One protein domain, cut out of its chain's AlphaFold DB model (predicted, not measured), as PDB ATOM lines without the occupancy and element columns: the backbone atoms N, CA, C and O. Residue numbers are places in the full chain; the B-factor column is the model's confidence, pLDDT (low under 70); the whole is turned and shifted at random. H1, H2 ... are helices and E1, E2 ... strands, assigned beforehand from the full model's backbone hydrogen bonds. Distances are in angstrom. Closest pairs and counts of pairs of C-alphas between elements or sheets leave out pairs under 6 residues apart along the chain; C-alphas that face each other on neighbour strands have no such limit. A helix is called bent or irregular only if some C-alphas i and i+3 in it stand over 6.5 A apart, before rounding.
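What this domain is: This is residues 54 to 150 of the 175 residues of an uncharacterized protein of Dietzia alimentaria (UniProt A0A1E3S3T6). A cluster of three helices makes one end of the model: the kinked H1 packs on residues 96 to 100 of H3, short H2 sits near both, and H3 runs on from there, its residues 101 to 105 coming near a two-stranded hairpin, E1 and E2. From the hairpin a tail leads to the other end, where the last strand, E3, lies well away from the helices; residues 137 to 142 of this tail stand free. Before H1, residues 55 to 56 pair in parallel with residues 117 to 118 of E1, a pairing too short to make a named strand. The printed part has 97 residues, with three named helices and then three named strands, in the order H1 H2 H3 E1 E2 E3; E1 and E2 form an antiparallel sheet, and the class is mixed, helices and strands. It is compact, with a radius of gyration of the C-alphas of 14.4 A, and spans 43 by 31 by 22 A.

How they stand to each other: Strands E1, residues 117 to 121, and E2, residues 129 to 133, form an antiparallel hairpin, with 160 degrees between their directions. N 118 and O 132 are 2.8 A apart and N 120 and O 130 are 2.9 A apart, both within hydrogen-bond range. The closest C-alphas of E1 and H3, residues 94 to 105, are those of Gly 117 and His 105, 7.3 A apart. With residues 96 to 100 alone, H3 touches H1, residues 61 to 77, at a steep tilt of 43 degrees, opposite ways; their closest C-alphas, of Leu 96 and Ala 75, are 6.7 A apart. H2, residues 85 to 89, is close but not clearly touching to H1, the closest C-alphas being Ala 85 and Leu 64 at 7.3 A. It is also close but not clearly touching to H3, the closest C-alphas being Ile 88 and Thr 97 at 7.0 A. E3, residues 146 to 150, pairs with no named strand and is apart from E1 and E2. Every O i to N i+4 pair is within hydrogen-bond range in H2 and H3; in H1 11 of 13 are.

Where its parts are: H1 begins at C-alpha 61 (180.780, 146.451, 87.465) and measures 22.4 A; it is irregular, with C-alphas 70 and 73 7.7 A apart, and has a kink of 70 degrees near residue 70. H2 measures 6.5 A and H3 16.3 A. E1 begins at C-alpha 117 (177.069, 158.574, 100.036) and measures 13.6 A, E2 13.1 A. E3 measures 10.4 A and ends at C-alpha 150 (163.838, 174.923, 96.875).

The domain as a whole: The C-alphas farthest apart, of Gly 77 and Phe 150, are 44.9 A apart. The links H3 to E1, 11 residues, and E2 to E3, 12 residues, are long. The printed part has no cut. Its mean pLDDT is 91.2, and no printed residue is under 70.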
ATOM      1  N   SER A  54     180.379 163.166  95.925       94.81
ATOM      2  CA  SER A  54     180.980 161.940  95.384       94.81
ATOM      3  C   SER A  54     180.299 160.701  95.958       94.81
ATOM      4  O   SER A  54     180.293 160.501  97.168       94.81
ATOM      5  N   PHE A  55     179.759 159.824  95.113       95.81
ATOM      6  CA  PHE A  55     178.969 158.673  95.565       95.81
ATOM      7  C   PHE A  55     179.587 157.347  95.128       95.81
ATOM      8  O   PHE A  55     180.042 157.194  93.994       95.81
ATOM      9  N   ALA A  56     179.564 156.357  96.019       95.88
ATOM     10  CA  ALA A  56     179.794 154.977  95.615       95.88
ATOM     11  C   ALA A  56     178.612 154.484  94.777       95.88
ATOM     12  O   ALA A  56     177.465 154.749  95.129       95.88
ATOM     13  N   VAL A  57     178.882 153.676  93.751       95.31
ATOM     14  CA  VAL A  57     177.848 153.015  92.941       95.31
ATOM     15  C   VAL A  57     178.011 151.496  93.067       95.31
ATOM     16  O   VAL A  57     178.596 150.868  92.188       95.31
ATOM     17  N   PRO A  58     177.541 150.850  94.155       93.19
ATOM     18  CA  PRO A  58     177.782 149.427  94.417       93.19
ATOM     19  C   PRO A  58     177.341 148.483  93.300       93.19
ATOM     20  O   PRO A  58     177.881 147.389  93.204       93.19
ATOM     21  N   GLY A  59     176.359 148.892  92.490       90.62
ATOM     22  CA  GLY A  59     175.874 148.132  91.340       90.62
ATOM     23  C   GLY A  59     176.728 148.262  90.074       90.62
ATOM     24  O   GLY A  59     176.510 147.492  89.142       90.62
ATOM     25  N   ASP A  60     177.686 149.195  90.013       93.56
ATOM     26  CA  ASP A  60     178.615 149.287  88.884       93.56
ATOM     27  C   ASP A  60     179.567 148.084  88.860       93.56
ATOM     28  O   ASP A  60     180.030 147.607  89.895       93.56
ATOM     29  N   HIS A  61     179.912 147.610  87.663       92.94
ATOM     30  CA  HIS A  61     180.780 146.451  87.465       92.94
ATOM     31  C   HIS A  61     182.143 146.559  88.177       92.94
ATOM     32  O   HIS A  61     182.643 145.551  88.689       92.94
ATOM     33  N   ARG A  62     182.747 147.754  88.257       93.19
ATOM     34  CA  ARG A  62     184.035 147.950  88.950       93.19
ATOM     35  C   ARG A  62     183.856 147.896  90.459       93.19
ATOM     36  O   ARG A  62     184.631 147.229  91.147       93.19
ATOM     37  N   SER A  63     182.816 148.552  90.969       94.06
ATOM     38  CA  SER A  63     182.462 148.507  92.388       94.06
ATOM     39  C   SER A  63     182.101 147.090  92.824       94.06
ATOM     40  O   SER A  63     182.607 146.631  93.846       94.06
ATOM     41  N   LEU A  64     181.327 146.354  92.024       94.25
ATOM     42  CA  LEU A  64     180.990 144.952  92.270       94.25
ATOM     43  C   LEU A  64     182.235 144.070  92.364       94.25
ATOM     44  O   LEU A  64     182.329 143.268  93.287       94.25
ATOM     45  N   ALA A  65     183.214 144.225  91.469       94.44
ATOM     46  CA  ALA A  65     184.454 143.451  91.539       94.44
ATOM     47  C   ALA A  65     185.223 143.694  92.857       94.44
ATOM     48  O   ALA A  65     185.706 142.746  93.494       94.44
ATOM     49  N   ALA A  66     185.288 144.954  93.303       94.00
ATOM     50  CA  ALA A  66     185.927 145.326  94.564       94.00
ATOM     51  C   ALA A  66     185.150 144.788  95.779       94.00
ATOM     52  O   ALA A  66     185.723 144.149  96.666       94.00
ATOM     53  N   LEU A  67     183.828 144.981  95.789       95.69
ATOM     54  CA  LEU A  67     182.941 144.505  96.847       95.69
ATOM     55  C   LEU A  67     182.965 142.983  96.944       95.69
ATOM     56  O   LEU A  67     183.078 142.449  98.045       95.69
ATOM     57  N   ARG A  68     182.924 142.276  95.813       95.38
ATOM     58  CA  ARG A  68     182.947 140.811  95.760       95.38
ATOM     59  C   ARG A  68     184.222 140.267  96.383       95.38
ATOM     60  O   ARG A  68     184.148 139.367  97.214       95.38
ATOM     61  N   SER A  69     185.371 140.855  96.062       95.44
ATOM     62  CA  SER A  69     186.657 140.458  96.651       95.44
ATOM     63  C   SER A  69     186.658 140.551  98.181       95.44
ATOM     64  O   SER A  69     187.313 139.754  98.850       95.44
ATOM     65  N   ARG A  70     185.895 141.495  98.746       95.56
ATOM     66  CA  ARG A  70     185.853 141.753 100.190       95.56
ATOM     67  C   ARG A  70     184.721 141.036 100.929       95.56
ATOM     68  O   ARG A  70     184.931 140.554 102.036       95.56
ATOM     69  N   PHE A  71     183.531 140.980 100.343       96.00
ATOM     70  CA  PHE A  71     182.295 140.575 101.017       96.00
ATOM     71  C   PHE A  71     181.728 139.246 100.521       96.00
ATOM     72  O   PHE A  71     180.725 138.792 101.066       96.00
ATOM     73  N   ARG A  72     182.357 138.574  99.546       95.62
ATOM     74  CA  ARG A  72     181.852 137.286  99.037       95.62
ATOM     75  C   ARG A  72     181.660 136.246 100.139       95.62
ATOM     76  O   ARG A  72     180.621 135.604 100.180       95.62
ATOM     77  N   MET A  73     182.620 136.091 101.052       95.88
ATOM     78  CA  MET A  73     182.474 135.121 102.148       95.88
ATOM     79  C   MET A  73     181.334 135.490 103.102       95.88
ATOM     80  O   MET A  73     180.625 134.606 103.575       95.88
ATOM     81  N   THR A  74     181.111 136.785 103.334       94.69
ATOM     82  CA  THR A  74     179.968 137.280 104.110       94.69
ATOM     83  C   THR A  74     178.646 136.987 103.405       94.69
ATOM     84  O   THR A  74     177.709 136.538 104.053       94.69
ATOM     85  N   ALA A  75     178.570 137.195 102.086       93.81
ATOM     86  CA  ALA A  75     177.385 136.891 101.284       93.81
ATOM     87  C   ALA A  75     177.034 135.394 101.341       93.81
ATOM     88  O   ALA A  75     175.899 135.048 101.664       93.81
ATOM     89  N   LEU A  76     178.029 134.517 101.148       94.69
ATOM     90  CA  LEU A  76     177.862 133.064 101.276       94.69
ATOM     91  C   LEU A  76     177.382 132.663 102.677       94.69
ATOM     92  O   LEU A  76     176.464 131.860 102.820       94.69
ATOM     93  N   GLY A  77     177.967 133.254 103.725       94.75
ATOM     94  CA  GLY A  77     177.556 133.011 105.112       94.75
ATOM     95  C   GLY A  77     176.126 133.462 105.432       94.75
ATOM     96  O   GLY A  77     175.549 132.996 106.409       94.75
ATOM     97  N   LEU A  78     175.546 134.340 104.610       92.56
ATOM     98  CA  LEU A  78     174.163 134.811 104.712       92.56
ATOM     99  C   LEU A  78     173.202 134.046 103.784       92.56
ATOM    100  O   LEU A  78     172.038 134.429 103.674       92.56
ATOM    101  N   GLY A  79     173.670 132.971 103.140       91.94
ATOM    102  CA  GLY A  79     172.857 132.114 102.275       91.94
ATOM    103  C   GLY A  79     172.640 132.654 100.861       91.94
ATOM    104  O   GLY A  79     171.722 132.198 100.185       91.94
ATOM    105  N   LEU A  80     173.445 133.623 100.415       92.25
ATOM    106  CA  LEU A  80     173.472 134.050  99.015       92.25
ATOM    107  C   LEU A  80     174.443 133.175  98.217       92.25
ATOM    108  O   LEU A  80     175.470 132.762  98.748       92.25
ATOM    109  N   ASP A  81     174.161 132.960  96.934       91.50
ATOM    110  CA  ASP A  81     175.025 132.155  96.057       91.50
ATOM    111  C   ASP A  81     176.350 132.863  95.723       91.50
ATOM    112  O   ASP A  81     177.396 132.230  95.547       91.50
ATOM    113  N   ASP A  82     176.320 134.195  95.644       92.94
ATOM    114  CA  ASP A  82     177.465 135.042  95.320       92.94
ATOM    115  C   ASP A  82     177.212 136.494  95.762       92.94
ATOM    116  O   ASP A  82     176.125 136.837  96.231       92.94
ATOM    117  N   LEU A  83     178.216 137.365  95.600       93.12
ATOM    118  CA  LEU A  83     178.007 138.813  95.668       93.12
ATOM    119  C   LEU A  83     177.978 139.409  94.257       93.12
ATOM    120  O   LEU A  83     179.023 139.754  93.697       93.12
ATOM    121  N   ASP A  84     176.776 139.525  93.705       90.62
ATOM    122  CA  ASP A  84     176.479 140.099  92.394       90.62
ATOM    123  C   ASP A  84     175.487 141.279  92.496       90.62
ATOM    124  O   ASP A  84     175.127 141.734  93.585       90.62
ATOM    125  N   ALA A  85     175.041 141.803  91.353       87.69
ATOM    126  CA  ALA A  85     174.082 142.906  91.322       87.69
ATOM    127  C   ALA A  85     172.738 142.557  91.995       87.69
ATOM    128  O   ALA A  85     172.107 143.440  92.581       87.69
ATOM    129  N   ALA A  86     172.307 141.292  91.945       87.94
ATOM    130  CA  ALA A  86     171.081 140.848  92.602       87.94
ATOM    131  C   ALA A  86     171.253 140.844  94.126       87.94
ATOM    132  O   ALA A  86     170.397 141.370  94.835       87.94
ATOM    133  N   ALA A  87     172.394 140.361  94.625       89.56
ATOM    134  CA  ALA A  87     172.750 140.396  96.041       89.56
ATOM    135  C   ALA A  87     172.802 141.825  96.608       89.56
ATOM    136  O   ALA A  87     172.359 142.056  97.732       89.56
ATOM    137  N   ILE A  88     173.302 142.795  95.835       87.94
ATOM    138  CA  ILE A  88     173.308 144.216  96.229       87.94
ATOM    139  C   ILE A  88     171.885 144.779  96.366       87.94
ATOM    140  O   ILE A  88     171.641 145.621  97.231       87.94
ATOM    141  N   ARG A  89     170.946 144.314  95.534       85.06
ATOM    142  CA  ARG A  89     169.542 144.758  95.536       85.06
ATOM    143  C   ARG A  89     168.648 143.953  96.488       85.06
ATOM    144  O   ARG A  89     167.505 144.351  96.725       85.06
ATOM    145  N   ASP A  90     169.138 142.846  97.046       83.94
ATOM    146  CA  ASP A  90     168.369 142.007  97.966       83.94
ATOM    147  C   ASP A  90     168.201 142.688  99.335       83.94
ATOM    148  O   ASP A  90     169.157 142.990 100.052       83.94
ATOM    149  N   ALA A  91     166.946 142.905  99.729       75.25
ATOM    150  CA  ALA A  91     166.600 143.547 100.992       75.25
ATOM    151  C   ALA A  91     166.670 142.605 102.210       75.25
ATOM    152  O   ALA A  91     166.644 143.094 103.345       75.25
ATOM    153  N   ARG A  92     166.729 141.279 102.006       79.94
ATOM    154  CA  ARG A  92     166.658 140.278 103.085       79.94
ATOM    155  C   ARG A  92     167.909 140.285 103.979       79.94
ATOM    156  O   ARG A  92     167.754 140.447 105.193       79.94
ATOM    157  N   PRO A  93     169.149 140.188 103.460       82.50
ATOM    158  CA  PRO A  93     170.342 140.190 104.301       82.50
ATOM    159  C   PRO A  93     170.780 141.623 104.639       82.50
ATOM    160  O   PRO A  93     171.809 142.113 104.174       82.50
ATOM    161  N   ARG A  94     170.032 142.310 105.512       84.56
ATOM    162  CA  ARG A  94     170.340 143.698 105.919       84.56
ATOM    163  C   ARG A  94     171.726 143.853 106.565       84.56
ATOM    164  O   ARG A  94     172.298 144.939 106.553       84.56
ATOM    165  N   THR A  95     172.281 142.771 107.106       89.19
ATOM    166  CA  THR A  95     173.663 142.708 107.603       89.19
ATOM    167  C   THR A  95     174.685 142.958 106.493       89.19
ATOM    168  O   THR A  95     175.648 143.688 106.718       89.19
ATOM    169  N   LEU A  96     174.467 142.412 105.292       90.38
ATOM    170  CA  LEU A  96     175.371 142.585 104.155       90.38
ATOM    171  C   LEU A  96     175.394 144.042 103.693       90.38
ATOM    172  O   LEU A  96     176.460 144.648 103.628       90.38
ATOM    173  N   THR A  97     174.219 144.622 103.440       90.12
ATOM    174  CA  THR A  97     174.100 146.012 102.970       90.12
ATOM    175  C   THR A  97     174.618 147.012 104.003       90.12
ATOM    176  O   THR A  97     175.318 147.953 103.637       90.12
ATOM    177  N   ARG A  98     174.387 146.774 105.303       91.69
ATOM    178  CA  ARG A  98     174.993 147.571 106.388       91.69
ATOM    179  C   ARG A  98     176.515 147.447 106.434       91.69
ATOM    180  O   ARG A  98     177.189 148.458 106.604       91.69
ATOM    181  N   GLY A  99     177.057 146.239 106.281       93.88
ATOM    182  CA  GLY A  99     178.505 146.011 106.264       93.88
ATOM    183  C   GLY A  99     179.187 146.702 105.082       93.88
ATOM    184  O   GLY A  99     180.216 147.354 105.256       93.88
ATOM    185  N   ILE A 100     178.573 146.622 103.899       94.62
ATOM    186  CA  ILE A 100     179.025 147.335 102.700       94.62
ATOM    187  C   ILE A 100     178.970 148.850 102.928       94.62
ATOM    188  O   ILE A 100     179.973 149.522 102.704       94.62
ATOM    189  N   ALA A 101     177.851 149.385 103.427       94.19
ATOM    190  CA  ALA A 101     177.705 150.818 103.684       94.19
ATOM    191  C   ALA A 101     178.709 151.335 104.725       94.19
ATOM    192  O   ALA A 101     179.322 152.379 104.522       94.19
ATOM    193  N   SER A 102     178.933 150.582 105.806       95.19
ATOM    194  CA  SER A 102     179.926 150.923 106.831       95.19
ATOM    195  C   SER A 102     181.348 150.949 106.272       95.19
ATOM    196  O   SER A 102     182.128 151.822 106.641       95.19
ATOM    197  N   TRP A 103     181.685 150.027 105.368       96.12
ATOM    198  CA  TRP A 103     182.980 150.051 104.695       96.12
ATOM    199  C   TRP A 103     183.097 151.236 103.732       96.12
ATOM    200  O   TRP A 103     184.080 151.967 103.807       96.12
ATOM    201  N   LEU A 104     182.084 151.470 102.889       95.94
ATOM    202  CA  LEU A 104     182.047 152.589 101.939       95.94
ATOM    203  C   LEU A 104     182.116 153.954 102.630       95.94
ATOM    204  O   LEU A 104     182.746 154.865 102.106       95.94
ATOM    205  N   HIS A 105     181.542 154.087 103.826       95.75
ATOM    206  CA  HIS A 105     181.647 155.304 104.633       95.75
ATOM    207  C   HIS A 105     183.105 155.684 104.956       95.75
ATOM    208  O   HIS A 105     183.407 156.870 105.120       95.75
ATOM    209  N   GLY A 106     184.005 154.699 105.054       94.44
ATOM    210  CA  GLY A 106     185.437 154.907 105.288       94.44
ATOM    211  C   GLY A 106     186.297 154.946 104.022       94.44
ATOM    212  O   GLY A 106     187.508 155.092 104.141       94.44
ATOM    213  N   VAL A 107     185.711 154.778 102.832       94.31
ATOM    214  CA  VAL A 107     186.443 154.882 101.563       94.31
ATOM    215  C   VAL A 107     186.644 156.356 101.214       94.31
ATOM    216  O   VAL A 107     185.712 157.158 101.320       94.31
ATOM    217  N   THR A 108     187.859 156.683 100.782       94.25
ATOM    218  CA  THR A 108     188.244 157.993 100.264       94.25
ATOM    219  C   THR A 108     188.548 157.919  98.767       94.25
ATOM    220  O   THR A 108     188.812 156.839  98.224       94.25
ATOM    221  N   ASP A 109     188.434 159.051  98.079       88.50
ATOM    222  CA  ASP A 109     188.855 159.192  96.689       88.50
ATOM    223  C   ASP A 109     190.380 159.400  96.565       88.50
ATOM    224  O   ASP A 109     191.143 159.185  97.507       88.50
ATOM    225  N   VAL A 110     190.845 159.769  95.368       88.50
ATOM    226  CA  VAL A 110     192.279 159.945  95.075       88.50
ATOM    227  C   VAL A 110     192.920 161.108  95.834       88.50
ATOM    228  O   VAL A 110     194.140 161.104  96.001       88.50
ATOM    229  N   ASP A 111     192.114 162.061  96.300       92.94
ATOM    230  CA  ASP A 111     192.539 163.238  97.058       92.94
ATOM    231  C   ASP A 111     192.341 163.032  98.575       92.94
ATOM    232  O   ASP A 111     192.403 163.979  99.360       92.94
ATOM    233  N   ASP A 112     192.119 161.778  98.989       93.62
ATOM    234  CA  ASP A 112     191.828 161.350 100.359       93.62
ATOM    235  C   ASP A 112     190.542 161.977 100.936       93.62
ATOM    236  O   ASP A 112     190.362 162.100 102.153       93.62
ATOM    237  N   VAL A 113     189.607 162.357 100.055       92.56
ATOM    238  CA  VAL A 113     188.311 162.920 100.439       92.56
ATOM    239  C   VAL A 113     187.295 161.789 100.630       92.56
ATOM    240  O   VAL A 113     187.113 160.965  99.731       92.56
ATOM    241  N   PRO A 114     186.604 161.704 101.783       95.06
ATOM    242  CA  PRO A 114     185.584 160.683 102.005       95.06
ATOM    243  C   PRO A 114     184.398 160.823 101.047       95.06
ATOM    244  O   PRO A 114     183.956 161.932 100.760       95.06
ATOM    245  N   LEU A 115     183.814 159.695 100.636       95.38
ATOM    246  CA  LEU A 115     182.597 159.695  99.813       95.38
ATOM    247  C   LEU A 115     181.405 160.340 100.542       95.38
ATOM    248  O   LEU A 115     181.242 160.204 101.749       95.38
ATOM    249  N   ASP A 116     180.496 160.975  99.826       96.25
ATOM    250  CA  ASP A 116     179.317 161.632 100.397       96.25
ATOM    251  C   ASP A 116     178.116 160.701 100.553       96.25
ATOM    252  O   ASP A 116     177.163 161.010 101.269       96.25
ATOM    253  N   GLY A 117     178.154 159.530  99.923       96.62
ATOM    254  CA  GLY A 117     177.069 158.574 100.036       96.62
ATOM    255  C   GLY A 117     177.155 157.414  99.061       96.62
ATOM    256  O   GLY A 117     178.212 157.071  98.525       96.62
ATOM    257  N   ILE A 118     175.992 156.814  98.836       96.12
ATOM    258  CA  ILE A 118     175.786 155.665  97.963       96.12
ATOM    259  C   ILE A 118     174.657 155.991  96.993       96.12
ATOM    260  O   ILE A 118     173.548 156.293  97.427       96.12
ATOM    261  N   GLU A 119     174.927 155.863  95.703       95.44
ATOM    262  CA  GLU A 119     173.928 155.863  94.639       95.44
ATOM    263  C   GLU A 119     173.529 154.420  94.307       95.44
ATOM    264  O   GLU A 119     174.378 153.528  94.192       95.44
ATOM    265  N   PHE A 120     172.232 154.171  94.161       91.69
ATOM    266  CA  PHE A 120     171.716 152.849  93.826       91.69
ATOM    267  C   PHE A 120     170.379 152.928  93.089       91.69
ATOM    268  O   PHE A 120     169.571 153.824  93.316       91.69
ATOM    269  N   ALA A 121     170.125 151.949  92.222       89.69
ATOM    270  CA  ALA A 121     168.819 151.791  91.595       89.69
ATOM    271  C   ALA A 121     167.789 151.304  92.622       89.69
ATOM    272  O   ALA A 121     168.074 150.416  93.435       89.69
ATOM    273  N   SER A 122     166.581 151.854  92.560       87.06
ATOM    274  CA  SER A 122     165.439 151.361  93.321       87.06
ATOM    275  C   SER A 122     165.146 149.909  92.959       87.06
ATOM    276  O   SER A 122     165.218 149.483  91.809       87.06
ATOM    277  N   ARG A 123     164.717 149.132  93.951       82.62
ATOM    278  CA  ARG A 123     164.181 147.781  93.717       82.62
ATOM    279  C   ARG A 123     162.761 147.789  93.139       82.62
ATOM    280  O   ARG A 123     162.222 146.729  92.837       82.62
ATOM    281  N   HIS A 124     162.119 148.957  93.074       83.44
ATOM    282  CA  HIS A 124     160.749 149.124  92.590       83.44
ATOM    283  C   HIS A 124     160.671 149.663  91.155       83.44
ATOM    284  O   HIS A 124     159.563 149.776  90.638       83.44
ATOM    285  N   GLY A 125     161.810 149.955  90.526       80.62
ATOM    286  CA  GLY A 125     161.914 150.388  89.136       80.62
ATOM    287  C   GLY A 125     163.372 150.660  88.777       80.62
ATOM    288  O   GLY A 125     164.082 151.306  89.545       80.62
ATOM    289  N   ASP A 126     163.821 150.153  87.629       78.25
ATOM    290  CA  ASP A 126     165.206 150.325  87.164       78.25
ATOM    291  C   ASP A 126     165.506 151.754  86.685       78.25
ATOM    292  O   ASP A 126     166.666 152.144  86.584       78.25
ATOM    293  N   ASP A 127     164.464 152.534  86.403       85.06
ATOM    294  CA  ASP A 127     164.503 153.939  85.995       85.06
ATOM    295  C   ASP A 127     164.575 154.917  87.179       85.06
ATOM    296  O   ASP A 127     164.710 156.125  86.983       85.06
ATOM    297  N   LEU A 128     164.502 154.409  88.413       87.06
ATOM    298  CA  LEU A 128     164.536 155.216  89.626       87.06
ATOM    299  C   LEU A 128     165.901 155.107  90.306       87.06
ATOM    300  O   LEU A 128     166.228 154.084  90.913       87.06
ATOM    301  N   THR A 129     166.667 156.191  90.274       91.75
ATOM    302  CA  THR A 129     167.913 156.318  91.040       91.75
ATOM    303  C   THR A 129     167.631 156.895  92.423       91.75
ATOM    304  O   THR A 129     166.866 157.848  92.576       91.75
ATOM    305  N   LEU A 130     168.247 156.303  93.440       93.19
ATOM    306  CA  LEU A 130     168.156 156.708  94.835       93.19
ATOM    307  C   LEU A 130     169.550 156.971  95.394       93.19
ATOM    308  O   LEU A 130     170.539 156.384  94.952       93.19
ATOM    309  N   TRP A 131     169.603 157.810  96.426       95.31
ATOM    310  CA  TRP A 131     170.831 158.122  97.141       95.31
ATOM    311  C   TRP A 131     170.645 157.919  98.642       95.31
ATOM    312  O   TRP A 131     169.648 158.341  99.228       95.31
ATOM    313  N   ALA A 132     171.627 157.279  99.268       94.00
ATOM    314  CA  ALA A 132     171.816 157.296 100.709       94.00
ATOM    315  C   ALA A 132     172.979 158.238 101.011       94.00
ATOM    316  O   ALA A 132     174.109 157.970 100.607       94.00
ATOM    317  N   ILE A 133     172.697 159.340 101.698       95.62
ATOM    318  CA  ILE A 133     173.691 160.361 102.035       95.62
ATOM    319  C   ILE A 133     174.300 160.014 103.392       95.62
ATOM    320  O   ILE A 133     173.575 159.696 104.338       95.62
ATOM    321  N   PHE A 134     175.627 160.040 103.479       95.62
ATOM    322  CA  PHE A 134     176.325 159.880 104.746       95.62
ATOM    323  C   PHE A 134     176.309 161.188 105.525       95.62
ATOM    324  O   PHE A 134     176.607 162.244 104.981       95.62
ATOM    325  N   GLU A 135     176.027 161.090 106.818       93.81
ATOM    326  CA  GLU A 135     176.244 162.195 107.742       93.81
ATOM    327  C   GLU A 135     177.752 162.378 107.955       93.81
ATOM    328  O   GLU A 135     178.475 161.431 108.292       93.81
ATOM    329  N   ARG A 136     178.242 163.593 107.719       91.69
ATOM    330  CA  ARG A 136     179.656 163.951 107.843       91.69
ATOM    331  C   ARG A 136     179.828 165.040 108.893       91.69
ATOM    332  O   ARG A 136     178.961 165.871 109.107       91.69
ATOM    333  N   SER A 137     181.014 165.119 109.493       88.56
ATOM    334  CA  SER A 137     181.328 166.134 110.516       88.56
ATOM    335  C   SER A 137     181.258 167.584 110.020       88.56
ATOM    336  O   SER A 137     181.281 168.508 110.824       88.56
ATOM    337  N   ARG A 138     181.241 167.787 108.697       85.50
ATOM    338  CA  ARG A 138     181.071 169.092 108.046       85.50
ATOM    339  C   ARG A 138     179.605 169.512 107.907       85.50
ATOM    340  O   ARG A 138     179.348 170.634 107.480       85.50
ATOM    341  N   ASP A 139     178.679 168.609 108.202       90.25
ATOM    342  CA  ASP A 139     177.252 168.863 108.099       90.25
ATOM    343  C   ASP A 139     176.760 169.666 109.311       90.25
ATOM    344  O   ASP A 139     177.314 169.584 110.409       90.25
ATOM    345  N   GLY A 140     175.730 170.482 109.085       87.12
ATOM    346  CA  GLY A 140     174.939 171.096 110.153       87.12
ATOM    347  C   GLY A 140     173.642 170.314 110.347       87.12
ATOM    348  O   GLY A 140     173.620 169.097 110.205       87.12
ATOM    349  N   ASP A 141     172.528 171.017 110.552       86.44
ATOM    350  CA  ASP A 141     171.193 170.390 110.612       86.44
ATOM    351  C   ASP A 141     170.802 169.666 109.309       86.44
ATOM    352  O   ASP A 141     169.904 168.827 109.284       86.44
ATOM    353  N   VAL A 142     171.453 170.020 108.199       87.25
ATOM    354  CA  VAL A 142     171.286 169.405 106.882       87.25
ATOM    355  C   VAL A 142     172.667 169.194 106.272       87.25
ATOM    356  O   VAL A 142     173.578 169.997 106.501       87.25
ATOM    357  N   SER A 143     172.803 168.142 105.463       90.88
ATOM    358  CA  SER A 143     174.056 167.843 104.778       90.88
ATOM    359  C   SER A 143     174.528 168.993 103.891       90.88
ATOM    360  O   SER A 143     173.744 169.595 103.149       90.88
ATOM    361  N   ALA A 144     175.832 169.268 103.932       91.31
ATOM    362  CA  ALA A 144     176.466 170.345 103.178       91.31
ATOM    363  C   ALA A 144     176.398 170.144 101.652       91.31
ATOM    364  O   ALA A 144     176.571 171.103 100.902       91.31
ATOM    365  N   ILE A 145     176.141 168.917 101.185       94.19
ATOM    366  CA  ILE A 145     176.022 168.609  99.750       94.19
ATOM    367  C   ILE A 145     174.652 168.965  99.164       94.19
ATOM    368  O   ILE A 145     174.485 168.879  97.949       94.19
ATOM    369  N   LEU A 146     173.675 169.328 100.007       93.38
ATOM    370  CA  LEU A 146     172.296 169.624  99.616       93.38
ATOM    371  C   LEU A 146     172.042 171.138  99.584       93.38
ATOM    372  O   LEU A 146     171.486 171.714 100.528       93.38
ATOM    373  N   ALA A 147     172.449 171.793  98.495       89.31
ATOM    374  CA  ALA A 147     172.274 173.232  98.300       89.31
ATOM    375  C   ALA A 147     172.247 173.641  96.809       89.31
ATOM    376  O   ALA A 147     173.054 173.129  96.033       89.31
ATOM    377  N   PRO A 148     171.407 174.620  96.406       87.69
ATOM    378  CA  PRO A 148     170.347 175.257  97.191       87.69
ATOM    379  C   PRO A 148     169.150 174.319  97.427       87.69
ATOM    380  O   PRO A 148     168.973 173.320  96.729       87.69
ATOM    381  N   ARG A 149     168.328 174.654  98.427       84.88
ATOM    382  CA  ARG A 149     167.048 173.992  98.716       84.88
ATOM    383  C   ARG A 149     165.912 174.851  98.178       84.88
ATOM    384  O   ARG A 149     165.948 176.067  98.360       84.88
ATOM    385  N   PHE A 150     164.938 174.224  97.539       77.12
ATOM    386  CA  PHE A 150     163.838 174.923  96.875       77.12
ATOM    387  C   PHE A 150     162.551 174.838  97.686       77.12
ATOM    388  O   PHE A 150     161.919 175.864  97.899       77.12
TER     389      PHE A 150